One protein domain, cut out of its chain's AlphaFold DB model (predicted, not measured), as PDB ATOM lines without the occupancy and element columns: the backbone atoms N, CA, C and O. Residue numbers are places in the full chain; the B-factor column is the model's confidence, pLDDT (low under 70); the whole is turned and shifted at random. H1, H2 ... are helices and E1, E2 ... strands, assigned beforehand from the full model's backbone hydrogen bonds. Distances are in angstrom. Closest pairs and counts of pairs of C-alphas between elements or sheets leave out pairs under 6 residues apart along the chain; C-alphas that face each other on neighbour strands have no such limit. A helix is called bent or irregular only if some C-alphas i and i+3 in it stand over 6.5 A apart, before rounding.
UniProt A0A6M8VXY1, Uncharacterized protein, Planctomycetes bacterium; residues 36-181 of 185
ATOM      1  N   GLU A  36      80.782  48.964 286.452       96.38
ATOM      2  CA  GLU A  36      79.458  49.470 286.843       96.38
ATOM      3  C   GLU A  36      79.517  50.587 287.899       96.38
ATOM      4  O   GLU A  36      78.489  51.170 288.242       96.38
ATOM      5  N   THR A  37      80.710  50.904 288.413       96.00
ATOM      6  CA  THR A  37      80.909  51.916 289.457       96.00
ATOM      7  C   THR A  37      81.578  53.160 288.864       96.00
ATOM      8  O   THR A  37      82.809  53.243 288.853       96.00
ATOM      9  N   PRO A  38      80.808  54.145 288.365       96.94
ATOM     10  CA  PRO A  38      81.382  55.376 287.841       96.94
ATOM     11  C   PRO A  38      82.031  56.207 288.954       96.94
ATOM     12  O   PRO A  38      81.538  56.265 290.084       96.94
ATOM     13  N   ALA A  39      83.124  56.891 288.618       97.38
ATOM     14  CA  ALA A  39      83.861  57.756 289.532       97.38
ATOM     15  C   ALA A  39      83.950  59.187 288.997       97.38
ATOM     16  O   ALA A  39      84.208  59.408 287.815       97.38
ATOM     17  N   LEU A  40      83.792  60.161 289.895       97.00
ATOM     18  CA  LEU A  40      84.124  61.562 289.650       97.00
ATOM     19  C   LEU A  40      85.341  61.935 290.498       97.00
ATOM     20  O   LEU A  40      85.334  61.724 291.711       97.00
ATOM     21  N   ALA A  41      86.368  62.498 289.868       97.12
ATOM     22  CA  ALA A  41      87.601  62.916 290.529       97.12
ATOM     23  C   ALA A  41      88.059  64.306 290.055       97.12
ATOM     24  O   ALA A  41      87.651  64.789 289.001       97.12
ATOM     25  N   GLY A  42      88.911  64.948 290.851       95.81
ATOM     26  CA  GLY A  42      89.350  66.323 290.648       95.81
ATOM     27  C   GLY A  42      90.156  66.834 291.847       95.81
ATOM     28  O   GLY A  42      90.489  66.061 292.742       95.81
ATOM     29  N   PHE A  43      90.492  68.120 291.926       95.88
ATOM     30  CA  PHE A  43      90.204  69.175 290.937       95.88
ATOM     31  C   PHE A  43      91.474  69.886 290.442       95.88
ATOM     32  O   PHE A  43      91.412  70.785 289.607       95.88
ATOM     33  N   ASP A  44      92.632  69.500 290.971       95.94
ATOM     34  CA  ASP A  44      93.925  70.103 290.672       95.94
ATOM     35  C   ASP A  44      94.546  69.532 289.400       95.94
ATOM     36  O   ASP A  44      94.196  68.443 288.967       95.94
ATOM     37  N   GLY A  45      95.531  70.224 288.848       96.19
ATOM     38  CA  GLY A  45      96.413  69.707 287.812       96.19
ATOM     39  C   GLY A  45      97.726  70.470 287.860       96.19
ATOM     40  O   GLY A  45      97.747  71.659 288.196       96.19
ATOM     41  N   PHE A  46      98.825  69.771 287.592       97.00
ATOM     42  CA  PHE A  46     100.170  70.332 287.639       97.00
ATOM     43  C   PHE A  46     100.994  69.963 286.408       97.00
ATOM     44  O   PHE A  46     100.838  68.901 285.813       97.00
ATOM     45  N   LEU A  47     101.909  70.846 286.040       96.69
ATOM     46  CA  LEU A  47     102.995  70.574 285.119       96.69
ATOM     47  C   LEU A  47     104.310  70.578 285.877       96.69
ATOM     48  O   LEU A  47     104.761  71.627 286.340       96.69
ATOM     49  N   ASP A  48     104.929  69.410 285.962       96.06
ATOM     50  CA  ASP A  48     106.173  69.219 286.686       96.06
ATOM     51  C   ASP A  48     107.334  69.237 285.689       96.06
ATOM     52  O   ASP A  48     107.476  68.342 284.852       96.06
ATOM     53  N   SER A  49     108.159  70.279 285.773       97.69
ATOM     54  CA  SER A  49     109.419  70.381 285.040       97.69
ATOM     55  C   SER A  49     110.515  69.712 285.858       97.69
ATOM     56  O   SER A  49     110.876  70.196 286.930       97.69
ATOM     57  N   ILE A  50     111.037  68.596 285.363       97.19
ATOM     58  CA  ILE A  50     112.147  67.862 285.967       97.19
ATOM     59  C   ILE A  50     113.446  68.536 285.544       97.19
ATOM     60  O   ILE A  50     113.718  68.673 284.351       97.19
ATOM     61  N   ILE A  51     114.216  69.015 286.516       98.31
ATOM     62  CA  ILE A  51     115.302  69.965 286.283       98.31
ATOM     63  C   ILE A  51     116.591  69.497 286.946       98.31
ATOM     64  O   ILE A  51     116.615  69.145 288.127       98.31
ATOM     65  N   ARG A  52     117.700  69.610 286.212       98.25
ATOM     66  CA  ARG A  52     119.057  69.522 286.758       98.25
ATOM     67  C   ARG A  52     119.621  70.918 286.964       98.25
ATOM     68  O   ARG A  52     119.593  71.763 286.069       98.25
ATOM     69  N   VAL A  53     120.162  71.153 288.157       98.19
ATOM     70  CA  VAL A  53     120.855  72.404 288.479       98.19
ATOM     71  C   VAL A  53     122.302  72.303 288.018       98.19
ATOM     72  O   VAL A  53     123.004  71.364 288.392       98.19
ATOM     73  N   VAL A  54     122.763  73.269 287.229       98.25
ATOM     74  CA  VAL A  54     124.119  73.263 286.675       98.25
ATOM     75  C   VAL A  54     125.131  73.741 287.720       98.25
ATOM     76  O   VAL A  54     125.020  74.843 288.257       98.25
ATOM     77  N   ASP A  55     126.153  72.926 287.989       97.62
ATOM     78  CA  ASP A  55     127.344  73.340 288.738       97.62
ATOM     79  C   ASP A  55     128.315  74.074 287.803       97.62
ATOM     80  O   ASP A  55     128.668  75.235 288.036       97.62
ATOM     81  N   ARG A  56     128.696  73.403 286.705       96.75
ATOM     82  CA  ARG A  56     129.656  73.905 285.715       96.75
ATOM     83  C   ARG A  56     129.260  73.522 284.293       96.75
ATOM     84  O   ARG A  56     129.190  72.343 283.958       96.75
ATOM     85  N   ARG A  57     129.123  74.521 283.423       96.69
ATOM     86  CA  ARG A  57     128.967  74.324 281.979       96.69
ATOM     87  C   ARG A  57     130.311  73.993 281.324       96.69
ATOM     88  O   ARG A  57     131.310  74.669 281.584       96.69
ATOM     89  N   ARG A  58     130.345  72.936 280.508       96.56
ATOM     90  CA  ARG A  58     131.566  72.460 279.829       96.56
ATOM     91  C   ARG A  58     131.631  72.937 278.378       96.56
ATOM     92  O   ARG A  58     132.716  73.267 277.908       96.56
ATOM     93  N   SER A  59     130.479  73.078 277.724       95.81
ATOM     94  CA  SER A  59     130.349  73.700 276.402       95.81
ATOM     95  C   SER A  59     128.981  74.373 276.206       95.81
ATOM     96  O   SER A  59     128.151  74.420 277.113       95.81
ATOM     97  N   MET A  60     128.744  74.922 275.011       94.12
ATOM     98  CA  MET A  60     127.469  75.548 274.639       94.12
ATOM     99  C   MET A  60     126.348  74.537 274.335       94.12
ATOM    100  O   MET A  60     125.208  74.958 274.155       94.12
ATOM    101  N   ALA A  61     126.647  73.235 274.261       94.06
ATOM    102  CA  ALA A  61     125.625  72.197 274.111       94.06
ATOM    103  C   ALA A  61     124.828  72.057 275.416       94.06
ATOM    104  O   ALA A  61     125.433  71.956 276.482       94.06
ATOM    105  N   MET A  62     123.493  72.066 275.360       90.88
ATOM    106  CA  MET A  62     122.631  72.178 276.551       90.88
ATOM    107  C   MET A  62     122.864  71.054 277.564       90.88
ATOM    108  O   MET A  62     122.908  71.308 278.764       90.88
ATOM    109  N   GLU A  63     123.111  69.854 277.061       92.44
ATOM    110  CA  GLU A  63     123.377  68.614 277.780       92.44
ATOM    111  C   GLU A  63     124.808  68.494 278.338       92.44
ATOM    112  O   GLU A  63     125.072  67.636 279.179       92.44
ATOM    113  N   ASP A  64     125.748  69.344 277.909       96.75
ATOM    114  CA  ASP A  64     127.158  69.239 278.301       96.75
ATOM    115  C   ASP A  64     127.504  70.124 279.506       96.75
ATOM    116  O   ASP A  64     128.064  71.230 279.413       96.75
ATOM    117  N   PHE A  65     127.158  69.604 280.679       97.75
ATOM    118  CA  PHE A  65     127.419  70.242 281.958       97.75
ATOM    119  C   PHE A  65     127.673  69.226 283.078       97.75
ATOM    120  O   PHE A  65     127.448  68.023 282.955       97.75
ATOM    121  N   GLU A  66     128.190  69.729 284.190       98.00
ATOM    122  CA  GLU A  66     128.258  69.022 285.462       98.00
ATOM    123  C   GLU A  66     127.088  69.472 286.342       98.00
ATOM    124  O   GLU A  66     126.988  70.675 286.608       98.00
ATOM    125  N   PRO A  67     126.189  68.570 286.774       98.00
ATOM    126  CA  PRO A  67     125.101  68.931 287.672       98.00
ATOM    127  C   PRO A  67     125.604  69.088 289.111       98.00
ATOM    128  O   PRO A  67     126.522  68.394 289.545       98.00
ATOM    129  N   ILE A  68     124.942  69.941 289.890       98.38
ATOM    130  CA  ILE A  68     125.073  69.902 291.348       98.38
ATOM    131  C   ILE A  68     124.471  68.575 291.821       98.38
ATOM    132  O   ILE A  68     123.297  68.307 291.582       98.38
ATOM    133  N   SER A  69     125.278  67.736 292.471       97.69
ATOM    134  CA  SER A  69     124.885  66.359 292.791       97.69
ATOM    135  C   SER A  69     123.992  66.223 294.019       97.69
ATOM    136  O   SER A  69     123.222  65.275 294.087       97.69
ATOM    137  N   THR A  70     124.078  67.134 294.994       98.62
ATOM    138  CA  THR A  70     123.363  66.983 296.271       98.62
ATOM    139  C   THR A  70     122.723  68.272 296.767       98.62
ATOM    140  O   THR A  70     123.234  69.375 296.533       98.62
ATOM    141  N   ILE A  71     121.636  68.131 297.526       98.69
ATOM    142  CA  ILE A  71     120.915  69.242 298.154       98.69
ATOM    143  C   ILE A  71     121.837  70.089 299.053       98.69
ATOM    144  O   ILE A  71     121.798  71.314 298.926       98.69
ATOM    145  N   PRO A  72     122.724  69.525 299.904       98.62
ATOM    146  CA  PRO A  72     123.675  70.328 300.674       98.62
ATOM    147  C   PRO A  72     124.631  71.165 299.814       98.62
ATOM    148  O   PRO A  72     124.927  72.306 300.172       98.62
ATOM    149  N   ARG A  73     125.099  70.649 298.665       98.38
ATOM    150  CA  ARG A  73     125.945  71.430 297.742       98.38
ATOM    151  C   ARG A  73     125.158  72.568 297.104       98.38
ATOM    152  O   ARG A  73     125.673  73.681 296.998       98.38
ATOM    153  N   PHE A  74     123.910  72.306 296.726       98.50
ATOM    154  CA  PHE A  74     123.011  73.332 296.211       98.50
ATOM    155  C   PHE A  74     122.727  74.417 297.256       98.50
ATOM    156  O   PHE A  74     122.858  75.603 296.960       98.50
ATOM    157  N   ALA A  75     122.435  74.029 298.498       98.31
ATOM    158  CA  ALA A  75     122.232  74.958 299.604       98.31
ATOM    159  C   ALA A  75     123.468  75.838 299.846       98.31
ATOM    160  O   ALA A  75     123.325  77.046 300.024       98.31
ATOM    161  N   GLY A  76     124.676  75.265 299.777       98.19
ATOM    162  CA  GLY A  76     125.929  76.025 299.835       98.19
ATOM    163  C   GLY A  76     126.039  77.063 298.713       98.19
ATOM    164  O   GLY A  76     126.275  78.237 298.984       98.19
ATOM    165  N   ARG A  77     125.760  76.665 297.462       97.19
ATOM    166  CA  ARG A  77     125.751  77.579 296.303       97.19
ATOM    167  C   ARG A  77     124.769  78.739 296.485       97.19
ATOM    168  O   ARG A  77     125.098  79.869 296.131       97.19
ATOM    169  N   VAL A  78     123.580  78.469 297.022       97.81
ATOM    170  CA  VAL A  78     122.572  79.498 297.317       97.81
ATOM    171  C   VAL A  78     123.038  80.414 298.452       97.81
ATOM    172  O   VAL A  78     122.914  81.631 298.343       97.81
ATOM    173  N   ALA A  79     123.613  79.857 299.521       98.06
ATOM    174  CA  ALA A  79     124.113  80.634 300.653       98.06
ATOM    175  C   ALA A  79     125.248  81.594 300.250       98.06
ATOM    176  O   ALA A  79     125.237  82.756 300.656       98.06
ATOM    177  N   ASP A  80     126.173  81.156 299.393       97.25
ATOM    178  CA  ASP A  80     127.307  81.965 298.912       97.25
ATOM    179  C   ASP A  80     126.888  83.193 298.079       97.25
ATOM    180  O   ASP A  80     127.662  84.156 297.929       97.25
ATOM    181  N   ALA A  81     125.666  83.165 297.538       96.94
ATOM    182  CA  ALA A  81     125.060  84.262 296.793       96.94
ATOM    183  C   ALA A  81     124.464  85.356 297.696       96.94
ATOM    184  O   ALA A  81     124.113  86.424 297.197       96.94
ATOM    185  N   ALA A  82     124.361  85.140 299.012       97.56
ATOM    186  CA  ALA A  82     123.822  86.136 299.932       97.56
ATOM    187  C   ALA A  82     124.592  87.468 299.835       97.56
ATOM    188  O   ALA A  82     125.822  87.515 299.894       97.56
ATOM    189  N   GLY A  83     123.853  88.568 299.669       97.75
ATOM    190  CA  GLY A  83     124.425  89.908 299.495       97.75
ATOM    191  C   GLY A  83     125.047  90.171 298.116       97.75
ATOM    192  O   GLY A  83     125.721  91.186 297.948       97.75
ATOM    193  N   LYS A  84     124.841  89.285 297.133       96.44
ATOM    194  CA  LYS A  84     125.335  89.406 295.754       96.44
ATOM    195  C   LYS A  84     124.228  89.049 294.758       96.44
ATOM    196  O   LYS A  84     123.218  88.451 295.118       96.44
ATOM    197  N   SER A  85     124.445  89.367 293.485       94.44
ATOM    198  CA  SER A  85     123.658  88.795 292.390       94.44
ATOM    199  C   SER A  85     124.290  87.478 291.945       94.44
ATOM    200  O   SER A  85     125.499  87.423 291.721       94.44
ATOM    201  N   ALA A  86     123.483  86.432 291.782       95.12
ATOM    202  CA  ALA A  86     123.918  85.151 291.236       95.12
ATOM    203  C   ALA A  86     122.889  84.627 290.229       95.12
ATOM    204  O   ALA A  86     121.687  84.779 290.429       95.12
ATOM    205  N   ASN A  87     123.379  83.992 289.165       95.75
ATOM    206  CA  ASN A  87     122.564  83.189 288.262       95.75
ATOM    207  C   ASN A  87     122.794  81.711 288.589       95.75
ATOM    208  O   ASN A  87     123.943  81.268 288.636       95.75
ATOM    209  N   ILE A  88     121.715  80.964 288.799       96.81
ATOM    210  CA  ILE A  88     121.746  79.509 288.929       96.81
ATOM    211  C   ILE A  88     121.105  78.960 287.663       96.81
ATOM    212  O   ILE A  88     119.910  79.128 287.441       96.81
ATOM    213  N   GLU A  89     121.921  78.352 286.815       97.00
ATOM    214  CA  GLU A  89     121.457  77.795 285.553       97.00
ATOM    215  C   GLU A  89     120.694  76.481 285.788       97.00
ATOM    216  O   GLU A  89     121.111  75.630 286.581       97.00
ATOM    217  N   LEU A  90     119.570  76.337 285.085       97.38
ATOM    218  CA  LEU A  90     118.657  75.202 285.153       97.38
ATOM    219  C   LEU A  90     118.528  74.578 283.763       97.38
ATOM    220  O   LEU A  90     118.281  75.294 282.791       97.38
ATOM    221  N   VAL A  91     118.644  73.255 283.682       97.25
ATOM    222  CA  VAL A  91     118.357  72.482 282.468       97.25
ATOM    223  C   VAL A  91     117.124  71.628 282.733       97.25
ATOM    224  O   VAL A  91     117.106  70.858 283.690       97.25
ATOM    225  N   VAL A  92     116.080  71.808 281.920       97.25
ATOM    226  CA  VAL A  92     114.850  71.005 281.988       97.25
ATOM    227  C   VAL A  92     115.078  69.725 281.190       97.25
ATOM    228  O   VAL A  92     115.203  69.781 279.968       97.25
ATOM    229  N   ASP A  93     115.114  68.589 281.879       95.00
ATOM    230  CA  ASP A  93     115.263  67.271 281.256       95.00
ATOM    231  C   ASP A  93     113.927  66.790 280.681       95.00
ATOM    232  O   ASP A  93     113.870  66.192 279.607       95.00
ATOM    233  N   GLU A  94     112.834  67.050 281.399       95.00
ATOM    234  CA  GLU A  94     111.509  66.557 281.038       95.00
ATOM    235  C   GLU A  94     110.401  67.440 281.614       95.00
ATOM    236  O   GLU A  94     110.549  68.022 282.687       95.00
ATOM    237  N   VAL A  95     109.257  67.498 280.930       95.88
ATOM    238  CA  VAL A  95     108.011  68.050 281.474       95.88
ATOM    239  C   VAL A  95     106.974  66.939 281.519       95.88
ATOM    240  O   VAL A  95     106.663  66.331 280.494       95.88
ATOM    241  N   ARG A  96     106.422  66.681 282.705       94.75
ATOM    242  CA  ARG A  96     105.382  65.672 282.928       94.75
ATOM    243  C   ARG A  96     104.108  66.331 283.432       94.75
ATOM    244  O   ARG A  96     104.153  67.360 284.103       94.75
ATOM    245  N   PHE A  97     102.969  65.713 283.139       94.62
ATOM    246  CA  PHE A  97     101.754  66.051 283.865       94.62
ATOM    247  C   PHE A  97     101.825  65.484 285.288       94.62
ATOM    248  O   PHE A  97     102.343  64.388 285.516       94.62
ATOM    249  N   GLY A  98     101.267  66.234 286.223       93.38
ATOM    250  CA  GLY A  98     101.164  65.923 287.637       93.38
ATOM    251  C   GLY A  98      99.807  66.359 288.190       93.38
ATOM    252  O   GLY A  98      98.863  66.643 287.450       93.38
ATOM    253  N   GLY A  99      99.719  66.413 289.515       93.81
ATOM    254  CA  GLY A  99      98.486  66.695 290.246       93.81
ATOM    255  C   GLY A  99      97.841  65.428 290.796       93.81
ATOM    256  O   GLY A  99      97.829  64.371 290.159       93.81
ATOM    257  N   ASN A 100      97.303  65.534 292.006       95.44
ATOM    258  CA  ASN A 100      96.715  64.399 292.710       95.44
ATOM    259  C   ASN A 100      95.477  63.882 291.975       95.44
ATOM    260  O   ASN A 100      95.325  62.673 291.809       95.44
ATOM    261  N   GLY A 101      94.627  64.787 291.492       96.75
ATOM    262  CA  GLY A 101      93.424  64.472 290.737       96.75
ATOM    263  C   GLY A 101      93.716  63.673 289.462       96.75
ATOM    264  O   GLY A 101      93.202  62.561 289.350       96.75
ATOM    265  N   PRO A 102      94.561  64.157 288.527       97.25
ATOM    266  CA  PRO A 102      94.899  63.435 287.304       97.25
ATOM    267  C   PRO A 102      95.554  62.076 287.569       97.25
ATOM    268  O   PRO A 102      95.216  61.086 286.916       97.25
ATOM    269  N   LEU A 103      96.452  61.986 288.559       97.25
ATOM    270  CA  LEU A 103      97.091  60.718 288.930       97.25
ATOM    271  C   LEU A 103      96.082  59.714 289.499       97.25
ATOM    272  O   LEU A 103      96.086  58.546 289.107       97.25
ATOM    273  N   TYR A 104      95.199  60.167 290.390       97.69
ATOM    274  CA  TYR A 104      94.177  59.329 291.008       97.69
ATOM    275  C   TYR A 104      93.114  58.882 289.999       97.69
ATOM    276  O   TYR A 104      92.867  57.686 289.855       97.69
ATOM    277  N   ALA A 105      92.547  59.818 289.237       98.12
ATOM    278  CA  ALA A 105      91.564  59.537 288.196       98.12
ATOM    279  C   ALA A 105      92.130  58.596 287.124       98.12
ATOM    280  O   ALA A 105      91.494  57.612 286.749       98.12
ATOM    281  N   GLY A 106      93.372  58.833 286.693       97.38
ATOM    282  CA  GLY A 106      94.058  57.949 285.760       97.38
ATOM    283  C   GLY A 106      94.249  56.532 286.310       97.38
ATOM    284  O   GLY A 106      94.181  55.576 285.541       97.38
ATOM    285  N   ALA A 107      94.465  56.370 287.621       96.19
ATOM    286  CA  ALA A 107      94.552  55.054 288.252       96.19
ATOM    287  C   ALA A 107      93.195  54.331 288.264       96.19
ATOM    288  O   ALA A 107      93.140  53.163 287.882       96.19
ATOM    289  N   LEU A 108      92.105  55.020 288.623       96.50
ATOM    290  CA  LEU A 108      90.745  54.460 288.587       96.50
ATOM    291  C   LEU A 108      90.350  54.019 287.172       96.50
ATOM    292  O   LEU A 108      89.899  52.892 286.966       96.50
ATOM    293  N   GLY A 109      90.619  54.868 286.180       96.19
ATOM    294  CA  GLY A 109      90.381  54.555 284.777       96.19
ATOM    295  C   GLY A 109      91.163  53.330 284.295       96.19
ATOM    296  O   GLY A 109      90.621  52.438 283.645       96.19
ATOM    297  N   ARG A 110      92.433  53.198 284.705       95.06
ATOM    298  CA  ARG A 110      93.258  52.012 284.407       95.06
ATOM    299  C   ARG A 110      92.776  50.736 285.097       95.06
ATOM    300  O   ARG A 110      93.063  49.652 284.590       95.06
ATOM    301  N   LEU A 111      92.061  50.851 286.214       93.69
ATOM    302  CA  LEU A 111      91.390  49.729 286.876       93.69
ATOM    303  C   LEU A 111      90.078  49.322 286.179       93.69
ATOM    304  O   LEU A 111      89.527  48.275 286.505       93.69
ATOM    305  N   GLY A 112      89.616  50.092 285.188       93.88
ATOM    306  CA  GLY A 112      88.412  49.803 284.407       93.88
ATOM    307  C   GLY A 112      87.153  50.507 284.906       93.88
ATOM    308  O   GLY A 112      86.063  50.154 284.464       93.88
ATOM    309  N   MET A 113      87.284  51.482 285.813       97.19
ATOM    310  CA  MET A 113      86.149  52.283 286.270       97.19
ATOM    311  C   MET A 113      85.827  53.397 285.261       97.19
ATOM    312  O   MET A 113      86.755  54.108 284.852       97.19
ATOM    313  N   PRO A 114      84.547  53.625 284.905       98.00
ATOM    314  CA  PRO A 114      84.137  54.771 284.097       98.00
ATOM    315  C   PRO A 114      84.412  56.063 284.875       98.00
ATOM    316  O   PRO A 114      83.703  56.430 285.813       98.00
ATOM    317  N   THR A 115      85.539  56.703 284.567       98.50
ATOM    318  CA  THR A 115      86.060  57.815 285.365       98.50
ATOM    319  C   THR A 115      85.854  59.122 284.621       98.50
ATOM    320  O   THR A 115      86.412  59.321 283.543       98.50
ATOM    321  N   THR A 116      85.083  60.031 285.212       98.19
ATOM    322  CA  THR A 116      85.051  61.439 284.821       98.19
ATOM    323  C   THR A 116      86.020  62.216 285.706       98.19
ATOM    324  O   THR A 116      85.937  62.162 286.931       98.19
ATOM    325  N   TYR A 117      86.915  62.979 285.096       97.88
ATOM    326  CA  TYR A 117      87.726  63.964 285.795       97.88
ATOM    327  C   TYR A 117      87.257  65.379 285.454       97.88
ATOM    328  O   TYR A 117      86.922  65.660 284.304       97.88
ATOM    329  N   ILE A 118      87.275  66.276 286.437       96.62
ATOM    330  CA  ILE A 118      87.055  67.714 286.259       96.62
ATOM    331  C   ILE A 118      88.136  68.486 287.017       96.62
ATOM    332  O   ILE A 118      88.370  68.211 288.193       96.62
ATOM    333  N   GLY A 119      88.813  69.433 286.362       95.88
ATOM    334  CA  GLY A 119      89.883  70.181 287.023       95.88
ATOM    335  C   GLY A 119      90.828  70.977 286.123       95.88
ATOM    336  O   GLY A 119      90.562  71.225 284.944       95.88
ATOM    337  N   ALA A 120      91.935  71.408 286.721       96.38
ATOM    338  CA  ALA A 120      92.915  72.331 286.149       96.38
ATOM    339  C   ALA A 120      93.880  71.669 285.141       96.38
ATOM    340  O   ALA A 120      95.067  71.506 285.408       96.38
ATOM    341  N   VAL A 121      93.366  71.252 283.981       96.75
ATOM    342  CA  VAL A 121      94.134  70.572 282.912       96.75
ATOM    343  C   VAL A 121      93.980  71.235 281.537       96.75
ATOM    344  O   VAL A 121      94.399  70.680 280.518       96.75
ATOM    345  N   GLY A 122      93.358  72.411 281.497       95.31
ATOM    346  CA  GLY A 122      93.077  73.164 280.279       95.31
ATOM    347  C   GLY A 122      94.299  73.896 279.734       95.31
ATOM    348  O   GLY A 122      95.318  74.045 280.414       95.31
ATOM    349  N   LYS A 123      94.202  74.361 278.487       93.69
ATOM    350  CA  LYS A 123      95.224  75.229 277.881       93.69
ATOM    351  C   LYS A 123      95.332  76.592 278.561       93.69
ATOM    352  O   LYS A 123      96.429  77.138 278.649       93.69
ATOM    353  N   ASP A 124      94.206  77.115 279.020       91.00
ATOM    354  CA  ASP A 124      94.082  78.356 279.772       91.00
ATOM    355  C   ASP A 124      92.856  78.269 280.701       91.00
ATOM    356  O   ASP A 124      92.217  77.221 280.809       91.00
ATOM    357  N   ASP A 125      92.564  79.358 281.408       86.56
ATOM    358  CA  ASP A 125      91.506  79.422 282.416       86.56
ATOM    359  C   ASP A 125      90.076  79.415 281.857       86.56
ATOM    360  O   ASP A 125      89.127  79.141 282.592       86.56
ATOM    361  N   GLU A 126      89.920  79.718 280.572       83.94
ATOM    362  CA  GLU A 126      88.627  79.900 279.908       83.94
ATOM    363  C   GLU A 126      88.382  78.829 278.829       83.94
ATOM    364  O   GLU A 126      87.300  78.748 278.251       83.94
ATOM    365  N   SER A 127      89.384  77.996 278.552       80.62
ATOM    366  CA  SER A 127      89.359  76.975 277.516       80.62
ATOM    367  C   SER A 127      88.904  75.618 278.048       80.62
ATOM    368  O   SER A 127      89.484  75.063 278.983       80.62
ATOM    369  N   ASP A 128      87.926  75.030 277.359       88.00
ATOM    370  CA  ASP A 128      87.539  73.625 277.524       88.00
ATOM    371  C   ASP A 128      88.528  72.672 276.807       88.00
ATOM    372  O   ASP A 128      88.372  71.451 276.837       88.00
ATOM    373  N   GLU A 129      89.558  73.206 276.136       93.31
ATOM    374  CA  GLU A 129      90.558  72.408 275.434       93.31
ATOM    375  C   GLU A 129      91.626  71.880 276.398       93.31
ATOM    376  O   GLU A 129      92.311  72.634 277.094       93.31
ATOM    377  N   LEU A 130      91.815  70.559 276.380       95.50
ATOM    378  CA  LEU A 130      92.850  69.876 277.144       95.50
ATOM    379  C   LEU A 130      94.250  70.311 276.693       95.50
ATOM    380  O   LEU A 130      94.559  70.373 275.499       95.50
ATOM    381  N   LEU A 131      95.147  70.532 277.650       95.69
ATOM    382  CA  LEU A 131      96.550  70.747 277.335       95.69
ATOM    383  C   LEU A 131      97.204  69.419 276.870       95.69
ATOM    384  O   LEU A 131      97.119  68.428 277.597       95.69
ATOM    385  N   PRO A 132      97.907  69.359 275.715       95.62
ATOM    386  CA  PRO A 132      98.307  68.092 275.073       95.62
ATOM    387  C   PRO A 132      99.107  67.106 275.935       95.62
ATOM    388  O   PRO A 132      98.989  65.896 275.771       95.62
ATOM    389  N   VAL A 133      99.897  67.602 276.886       95.62
ATOM    390  CA  VAL A 133     100.649  66.781 277.854       95.62
ATOM    391  C   VAL A 133      99.755  65.867 278.707       95.62
ATOM    392  O   VAL A 133     100.202  64.814 279.154       95.62
ATOM    393  N   TYR A 134      98.481  66.225 278.889       96.62
ATOM    394  CA  TYR A 134      97.484  65.431 279.606       96.62
ATOM    395  C   TYR A 134      96.782  64.394 278.725       96.62
ATOM    396  O   TYR A 134      96.024  63.583 279.255       96.62
ATOM    397  N   GLN A 135      97.028  64.362 277.410       96.12
ATOM    398  CA  GLN A 135      96.376  63.419 276.495       96.12
ATOM    399  C   GLN A 135      96.522  61.947 276.940       96.12
ATOM    400  O   GLN A 135      95.504  61.258 277.023       96.12
ATOM    401  N   PRO A 136      97.714  61.458 277.353       94.56
ATOM    402  CA  PRO A 136      97.858  60.075 277.822       94.56
ATOM    403  C   PRO A 136      97.095  59.775 279.120       94.56
ATOM    404  O   PRO A 136      96.870  58.609 279.452       94.56
ATOM    405  N   PHE A 137      96.771  60.804 279.908       95.75
ATOM    406  CA  PHE A 137      95.902  60.697 281.078       95.75
ATOM    407  C   PHE A 137      94.429  60.671 280.656       95.75
ATOM    408  O   PHE A 137      93.681  59.821 281.139       95.75
ATOM    409  N   ALA A 138      94.030  61.545 279.731       97.00
ATOM    410  CA  ALA A 138      92.656  61.630 279.252       97.00
ATOM    411  C   ALA A 138      92.187  60.335 278.584       97.00
ATOM    412  O   ALA A 138      91.069  59.905 278.834       97.00
ATOM    413  N   GLU A 139      93.067  59.644 277.855       97.31
ATOM    414  CA  GLU A 139      92.805  58.317 277.269       97.31
ATOM    415  C   GLU A 139      92.489  57.220 278.300       97.31
ATOM    416  O   GLU A 139      92.020  56.141 277.941       97.31
ATOM    417  N   ARG A 140      92.768  57.461 279.587       97.25
ATOM    418  CA  ARG A 140      92.451  56.533 280.683       97.25
ATOM    419  C   ARG A 140      91.084  56.817 281.289       97.25
ATOM    420  O   ARG A 140      90.576  55.967 282.008       97.25
ATOM    421  N   CYS A 141      90.529  57.999 281.056       98.06
ATOM    422  CA  CYS A 141      89.261  58.432 281.620       98.06
ATOM    423  C   CYS A 141      88.145  58.257 280.587       98.06
ATOM    424  O   CYS A 141      88.378  58.320 279.383       98.06
ATOM    425  N   GLU A 142      86.915  58.078 281.057       97.62
ATOM    426  CA  GLU A 142      85.737  58.156 280.189       97.62
ATOM    427  C   GLU A 142      85.522  59.597 279.714       97.62
ATOM    428  O   GLU A 142      85.138  59.840 278.571       97.62
ATOM    429  N   ARG A 143      85.799  60.566 280.596       96.38
ATOM    430  CA  ARG A 143      85.670  61.989 280.293       96.38
ATOM    431  C   ARG A 143      86.646  62.830 281.106       96.38
ATOM    432  O   ARG A 143      86.886  62.556 282.279       96.38
ATOM    433  N   VAL A 144      87.155  63.895 280.497       97.06
ATOM    434  CA  VAL A 144      87.970  64.927 281.148       97.06
ATOM    435  C   VAL A 144      87.335  66.279 280.855       97.06
ATOM    436  O   VAL A 144      87.069  66.581 279.698       97.06
ATOM    437  N   ILE A 145      87.076  67.064 281.899       95.75
ATOM    438  CA  ILE A 145      86.446  68.385 281.831       95.75
ATOM    439  C   ILE A 145      87.466  69.420 282.327       95.75
ATOM    440  O   ILE A 145      87.639  69.576 283.543       95.75
ATOM    441  N   PRO A 146      88.187  70.094 281.420       95.50
ATOM    442  CA  PRO A 146      89.077  71.183 281.789       95.50
ATOM    443  C   PRO A 146      88.285  72.393 282.294       95.50
ATOM    444  O   PRO A 146      87.271  72.757 281.706       95.50
ATOM    445  N   ILE A 147      88.737  73.003 283.393       94.44
ATOM    446  CA  ILE A 147      88.103  74.208 283.968       94.44
ATOM    447  C   ILE A 147      89.092  75.323 284.329       94.44
ATOM    448  O   ILE A 147      88.680  76.376 284.811       94.44
ATOM    449  N   ALA A 148      90.390  75.053 284.192       95.00
ATOM    450  CA  ALA A 148      91.471  75.987 284.481       95.00
ATOM    451  C   ALA A 148      92.783  75.505 283.846       95.00
ATOM    452  O   ALA A 148      92.929  74.308 283.563       95.00
ATOM    453  N   ALA A 149      93.765  76.398 283.709       96.12
ATOM    454  CA  ALA A 149      95.135  75.999 283.397       96.12
ATOM    455  C   ALA A 149      95.770  75.218 284.567       96.12
ATOM    456  O   ALA A 149      95.467  75.503 285.729       96.12
ATOM    457  N   PRO A 150      96.699  74.277 284.319       97.00
ATOM    458  CA  PRO A 150      97.427  73.613 285.395       97.00
ATOM    459  C   PRO A 150      98.349  74.582 286.139       97.00
ATOM    460  O   PRO A 150      98.859  75.550 285.572       97.00
ATOM    461  N   ALA A 151      98.612  74.293 287.412       96.75
ATOM    462  CA  ALA A 151      99.722  74.897 288.140       96.75
ATOM    463  C   ALA A 151     101.066  74.326 287.657       96.75
ATOM    464  O   ALA A 151     101.109  73.356 286.906       96.75
ATOM    465  N   TYR A 152     102.178  74.918 288.090       97.00
ATOM    466  CA  TYR A 152     103.512  74.477 287.676       97.00
ATOM    467  C   TYR A 152     104.374  74.125 288.879       97.00
ATOM    468  O   TYR A 152     104.289  74.776 289.922       97.00
ATOM    469  N   THR A 153     105.259  73.155 288.702       97.31
ATOM    470  CA  THR A 153     106.305  72.815 289.664       97.31
ATOM    471  C   THR A 153     107.637  72.757 288.942       97.31
ATOM    472  O   THR A 153     107.779  72.033 287.958       97.31
ATOM    473  N   ASP A 154     108.638  73.460 289.464       98.00
ATOM    474  CA  ASP A 154     110.027  73.207 289.085       98.00
ATOM    475  C   ASP A 154     110.592  72.185 290.085       98.00
ATOM    476  O   ASP A 154     110.731  72.481 291.275       98.00
ATOM    477  N   ALA A 155     110.864  70.965 289.628       97.62
ATOM    478  CA  ALA A 155     111.393  69.875 290.437       97.62
ATOM    479  C   ALA A 155     112.901  69.735 290.196       97.62
ATOM    480  O   ALA A 155     113.335  69.113 289.230       97.62
ATOM    481  N   LEU A 156     113.699  70.319 291.089       98.44
ATOM    482  CA  LEU A 156     115.155  70.222 291.056       98.44
ATOM    483  C   LEU A 156     115.579  68.845 291.580       98.44
ATOM    484  O   LEU A 156     115.362  68.563 292.761       98.44
ATOM    485  N   GLU A 157     116.158  67.996 290.732       97.94
ATOM    486  CA  GLU A 157     116.576  66.636 291.094       97.94
ATOM    487  C   GLU A 157     118.082  66.527 291.366       97.94
ATOM    488  O   GLU A 157     118.931  67.013 290.609       97.94
ATOM    489  N   PHE A 158     118.388  65.842 292.465       98.38
ATOM    490  CA  PHE A 158     119.713  65.578 293.009       98.38
ATOM    491  C   PHE A 158     119.840  64.080 293.323       98.38
ATOM    492  O   PHE A 158     118.846  63.360 293.430       98.38
ATOM    493  N   ASP A 159     121.060  63.602 293.534       98.25
ATOM    494  CA  ASP A 159     121.323  62.197 293.854       98.25
ATOM    495  C   ASP A 159     120.775  61.813 295.245       98.25
ATOM    496  O   ASP A 159     120.493  60.643 295.509       98.25
ATOM    497  N   ASP A 160     120.609  62.796 296.138       98.19
ATOM    498  CA  ASP A 160     120.111  62.634 297.509       98.19
ATOM    499  C   ASP A 160     118.662  63.110 297.714       98.19
ATOM    500  O   ASP A 160     118.170  63.128 298.845       98.19
ATOM    501  N   GLY A 161     117.951  63.461 296.640       97.88
ATOM    502  CA  GLY A 161     116.541  63.826 296.710       97.88
ATOM    503  C   GLY A 161     116.120  64.852 295.669       97.88
ATOM    504  O   GLY A 161     116.749  65.029 294.633       97.88
ATOM    505  N   LYS A 162     115.013  65.543 295.943       97.62
ATOM    506  CA  LYS A 162     114.517  66.617 295.082       97.62
ATOM    507  C   LYS A 162     113.976  67.785 295.891       97.62
ATOM    508  O   LYS A 162     113.462  67.590 296.992       97.62
ATOM    509  N   ILE A 163     114.050  68.982 295.319       98.19
ATOM    510  CA  ILE A 163     113.399  70.189 295.839       98.19
ATOM    511  C   ILE A 163     112.326  70.606 294.842       98.19
ATOM    512  O   ILE A 163     112.618  70.809 293.668       98.19
ATOM    513  N   MET A 164     111.089  70.754 295.314       96.94
ATOM    514  CA  MET A 164     109.966  71.193 294.489       96.94
ATOM    515  C   MET A 164     109.648  72.659 294.774       96.94
ATOM    516  O   MET A 164     109.314  73.021 295.902       96.94
ATOM    517  N   LEU A 165     109.739  73.494 293.743       97.31
ATOM    518  CA  LEU A 165     109.382  74.908 293.786       97.31
ATOM    519  C   LEU A 165     108.020  75.083 293.108       97.31
ATOM    520  O   LEU A 165     107.913  75.142 291.884       97.31
ATOM    521  N   GLY A 166     106.967  75.112 293.926       95.19
ATOM    522  CA  GLY A 166     105.585  75.172 293.456       95.19
ATOM    523  C   GLY A 166     105.141  76.583 293.064       95.19
ATOM    524  O   GLY A 166     105.296  77.536 293.825       95.19
ATOM    525  N   LYS A 167     104.511  76.695 291.895       95.56
ATOM    526  CA  LYS A 167     103.839  77.891 291.368       95.56
ATOM    527  C   LYS A 167     102.340  77.599 291.303       95.56
ATOM    528  O   LYS A 167     101.774  77.319 290.248       95.56
ATOM    529  N   ALA A 168     101.698  77.638 292.467       91.75
ATOM    530  CA  ALA A 168     100.321  77.176 292.658       91.75
ATOM    531  C   ALA A 168      99.230  78.166 292.195       91.75
ATOM    532  O   ALA A 168      98.056  77.941 292.481       91.75
ATOM    533  N   ALA A 169      99.596  79.260 291.515       90.94
ATOM    534  CA  ALA A 169      98.673  80.343 291.168       90.94
ATOM    535  C   ALA A 169      97.440  79.838 290.400       90.94
ATOM    536  O   ALA A 169      96.317  80.124 290.801       90.94
ATOM    537  N   ASN A 170      97.641  79.010 289.374       89.69
ATOM    538  CA  ASN A 170      96.552  78.558 288.504       89.69
ATOM    539  C   ASN A 170      95.593  77.569 289.187       89.69
ATOM    540  O   ASN A 170      94.423  77.497 288.837       89.69
ATOM    541  N   VAL A 171      96.027  76.854 290.230       87.38
ATOM    542  CA  VAL A 171      95.105  76.012 291.014       87.38
ATOM    543  C   VAL A 171      94.068  76.856 291.760       87.38
ATOM    544  O   VAL A 171      92.964  76.382 291.998       87.38
ATOM    545  N   GLN A 172      94.365  78.121 292.079       91.38
ATOM    546  CA  GLN A 172      93.388  79.023 292.708       91.38
ATOM    547  C   GLN A 172      92.221  79.375 291.776       91.38
ATOM    548  O   GLN A 172      91.174  79.822 292.238       91.38
ATOM    549  N   ALA A 173      92.393  79.164 290.471       92.38
ATOM    550  CA  ALA A 173      91.358  79.367 289.475       92.38
ATOM    551  C   ALA A 173      90.276  78.269 289.528       92.38
ATOM    552  O   ALA A 173      89.191  78.451 288.978       92.38
ATOM    553  N   VAL A 174      90.529  77.161 290.232       93.50
ATOM    554  CA  VAL A 174      89.534  76.126 290.526       93.50
ATOM    555  C   VAL A 174      88.619  76.616 291.643       93.50
ATOM    556  O   VAL A 174      88.948  76.554 292.827       93.50
ATOM    557  N   THR A 175      87.445  77.102 291.260       94.31
ATOM    558  CA  THR A 175      86.433  77.619 292.184       94.31
ATOM    559  C   THR A 175      85.135  76.839 292.057       94.31
ATOM    560  O   THR A 175      84.890  76.170 291.053       94.31
ATOM    561  N   TRP A 176      84.278  76.942 293.075       94.62
ATOM    562  CA  TRP A 176      82.942  76.352 293.021       94.62
ATOM    563  C   TRP A 176      82.151  76.842 291.806       94.62
ATOM    564  O   TRP A 176      81.559  76.031 291.102       94.62
ATOM    565  N   ASP A 177      82.207  78.143 291.520       93.25
ATOM    566  CA  ASP A 177      81.482  78.744 290.400       93.25
ATOM    567  C   ASP A 177      81.922  78.144 289.060       93.25
ATOM    568  O   ASP A 177      81.072  77.749 288.266       93.25
ATOM    569  N   ARG A 178      83.233  77.957 288.845       89.81
ATOM    570  CA  ARG A 178      83.744  77.289 287.634       89.81
ATOM    571  C   ARG A 178      83.407  75.799 287.564       89.81
ATOM    572  O   ARG A 178      83.277  75.266 286.465       89.81
ATOM    573  N   LEU A 179      83.257  75.122 288.706       90.94
ATOM    574  CA  LEU A 179      82.860  73.707 288.756       90.94
ATOM    575  C   LEU A 179      81.399  73.492 288.356       90.94
ATOM    576  O   LEU A 179      81.080  72.461 287.765       90.94
ATOM    577  N   VAL A 180      80.513  74.429 288.705       91.81
ATOM    578  CA  VAL A 180      79.072  74.332 288.413       91.81
ATOM    579  C   VAL A 180      78.661  75.073 287.139       91.81
ATOM    580  O   VAL A 180      77.502  74.991 286.730       91.81
ATOM    581  N   GLU A 181      79.591  75.792 286.514       87.69
ATOM    582  CA  GLU A 181      79.371  76.489 285.254       87.69
ATOM    583  C   GLU A 181      79.006  75.502 284.128       87.69
ATOM    584  O   GLU A 181      79.706  74.504 283.923       87.69
TER     585      GLU A 181
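What this domain is: This is residues 36 to 181 of the 185 residues of an uncharacterized protein of Planctomycetes bacterium (UniProt A0A6M8VXY1). A long, strongly twisted ribbon of strands, E2, E4, E7 and E8, reaches between two ends: at one the small parallel sheet E1 E5 E6 is covered by H2, at the other lie E3 and H1, where residues 79 to 85 stick out. H3 packs on H2 and E4; H4 and H5 follow E8 to the small sheet's end. The printed part has 146 residues with five named helices and eight named strands, in the order E1 E2 E3 H1 E4 H2 E5 H3 E6 E7 E8 H4 H5; the class is mixed, helices and strands. It is loose, radius of gyration of the C-alphas 18.7 A, spanning 56 by 31 by 27 A.

How they stand to each other: Begin at E2, residues 46 to 57, which bends by 56 degrees at residue 54 and has three neighbours in a branched, mixed sheet. On one side find E4, residues 90 to 98, antiparallel, with N 50 and O 94 2.8 A apart. On the other side lie E7, residues 151 to 158, parallel (N 49 and O 153, 2.8 A), and E3, residues 65 to 67, forming an antiparallel hairpin with E2 (N 66 and O 56, 2.8 A). E8, residues 161 to 167, forms an antiparallel hairpin with E7 (N 156 and O 163, 2.8 A). H1, residues 71 to 80, is on this sheet at a height of 10.4 A, across the strands; its closest C-alphas to E7 are Ile 71 and Phe 158, 6.4 A. H4, residues 168 to 173, only grazes it. Now find E1, residues 39 to 41, E5, 115 to 119, and E6, 143 to 146, parallel in that order (N 116 and O 39, 2.8 A; N 117 and O 143, 2.8 A). H2, residues 100 to 110, and H3, 132 to 138, are on one face, making two layers, helices over a sheet; H2 runs along the strands at a height of 8.4 A. H2 and H3 touch at a steep tilt of 49 degrees, closest C-alphas Gly 106 and Phe 137, 5.7 A. E5, H3 and E6 make a strand-helix-strand unit, two parallel strands joined through a helix, its crossover right-handed. H5, residues 176 to 180, only grazes this sheet. In H1, H2 and H5 every O i to N i+4 pair is within hydrogen-bond range; H3 has 1 of 3 and H4 0 of 2, beside 3 of 4 and 3 of 3 O i to N i+3 pairs.

Where its parts are: Find C-alpha 39, where E1 begins, at (83.861, 57.756, 289.532). E2 runs 29.6 A, from C-alpha 46 at (100.170, 70.332, 287.639); E7 is 22.6 A long, E4 20.0 A, E8 19.7 A, H2 15.3 A and H1 14.3 A. H3 is irregular: C-alphas 133 and 136 are 7.3 A apart. H5 ends at C-alpha 180, (79.072, 74.332, 288.413).

The domain as a whole: The two C-alphas farthest apart are those of Glu 36 and Gly 83, 61.8 A. The link from E5 to H3, residues 120 to 131, is long. The printed part has no cut; its mean pLDDT is 95.8, and no printed residue is under 70.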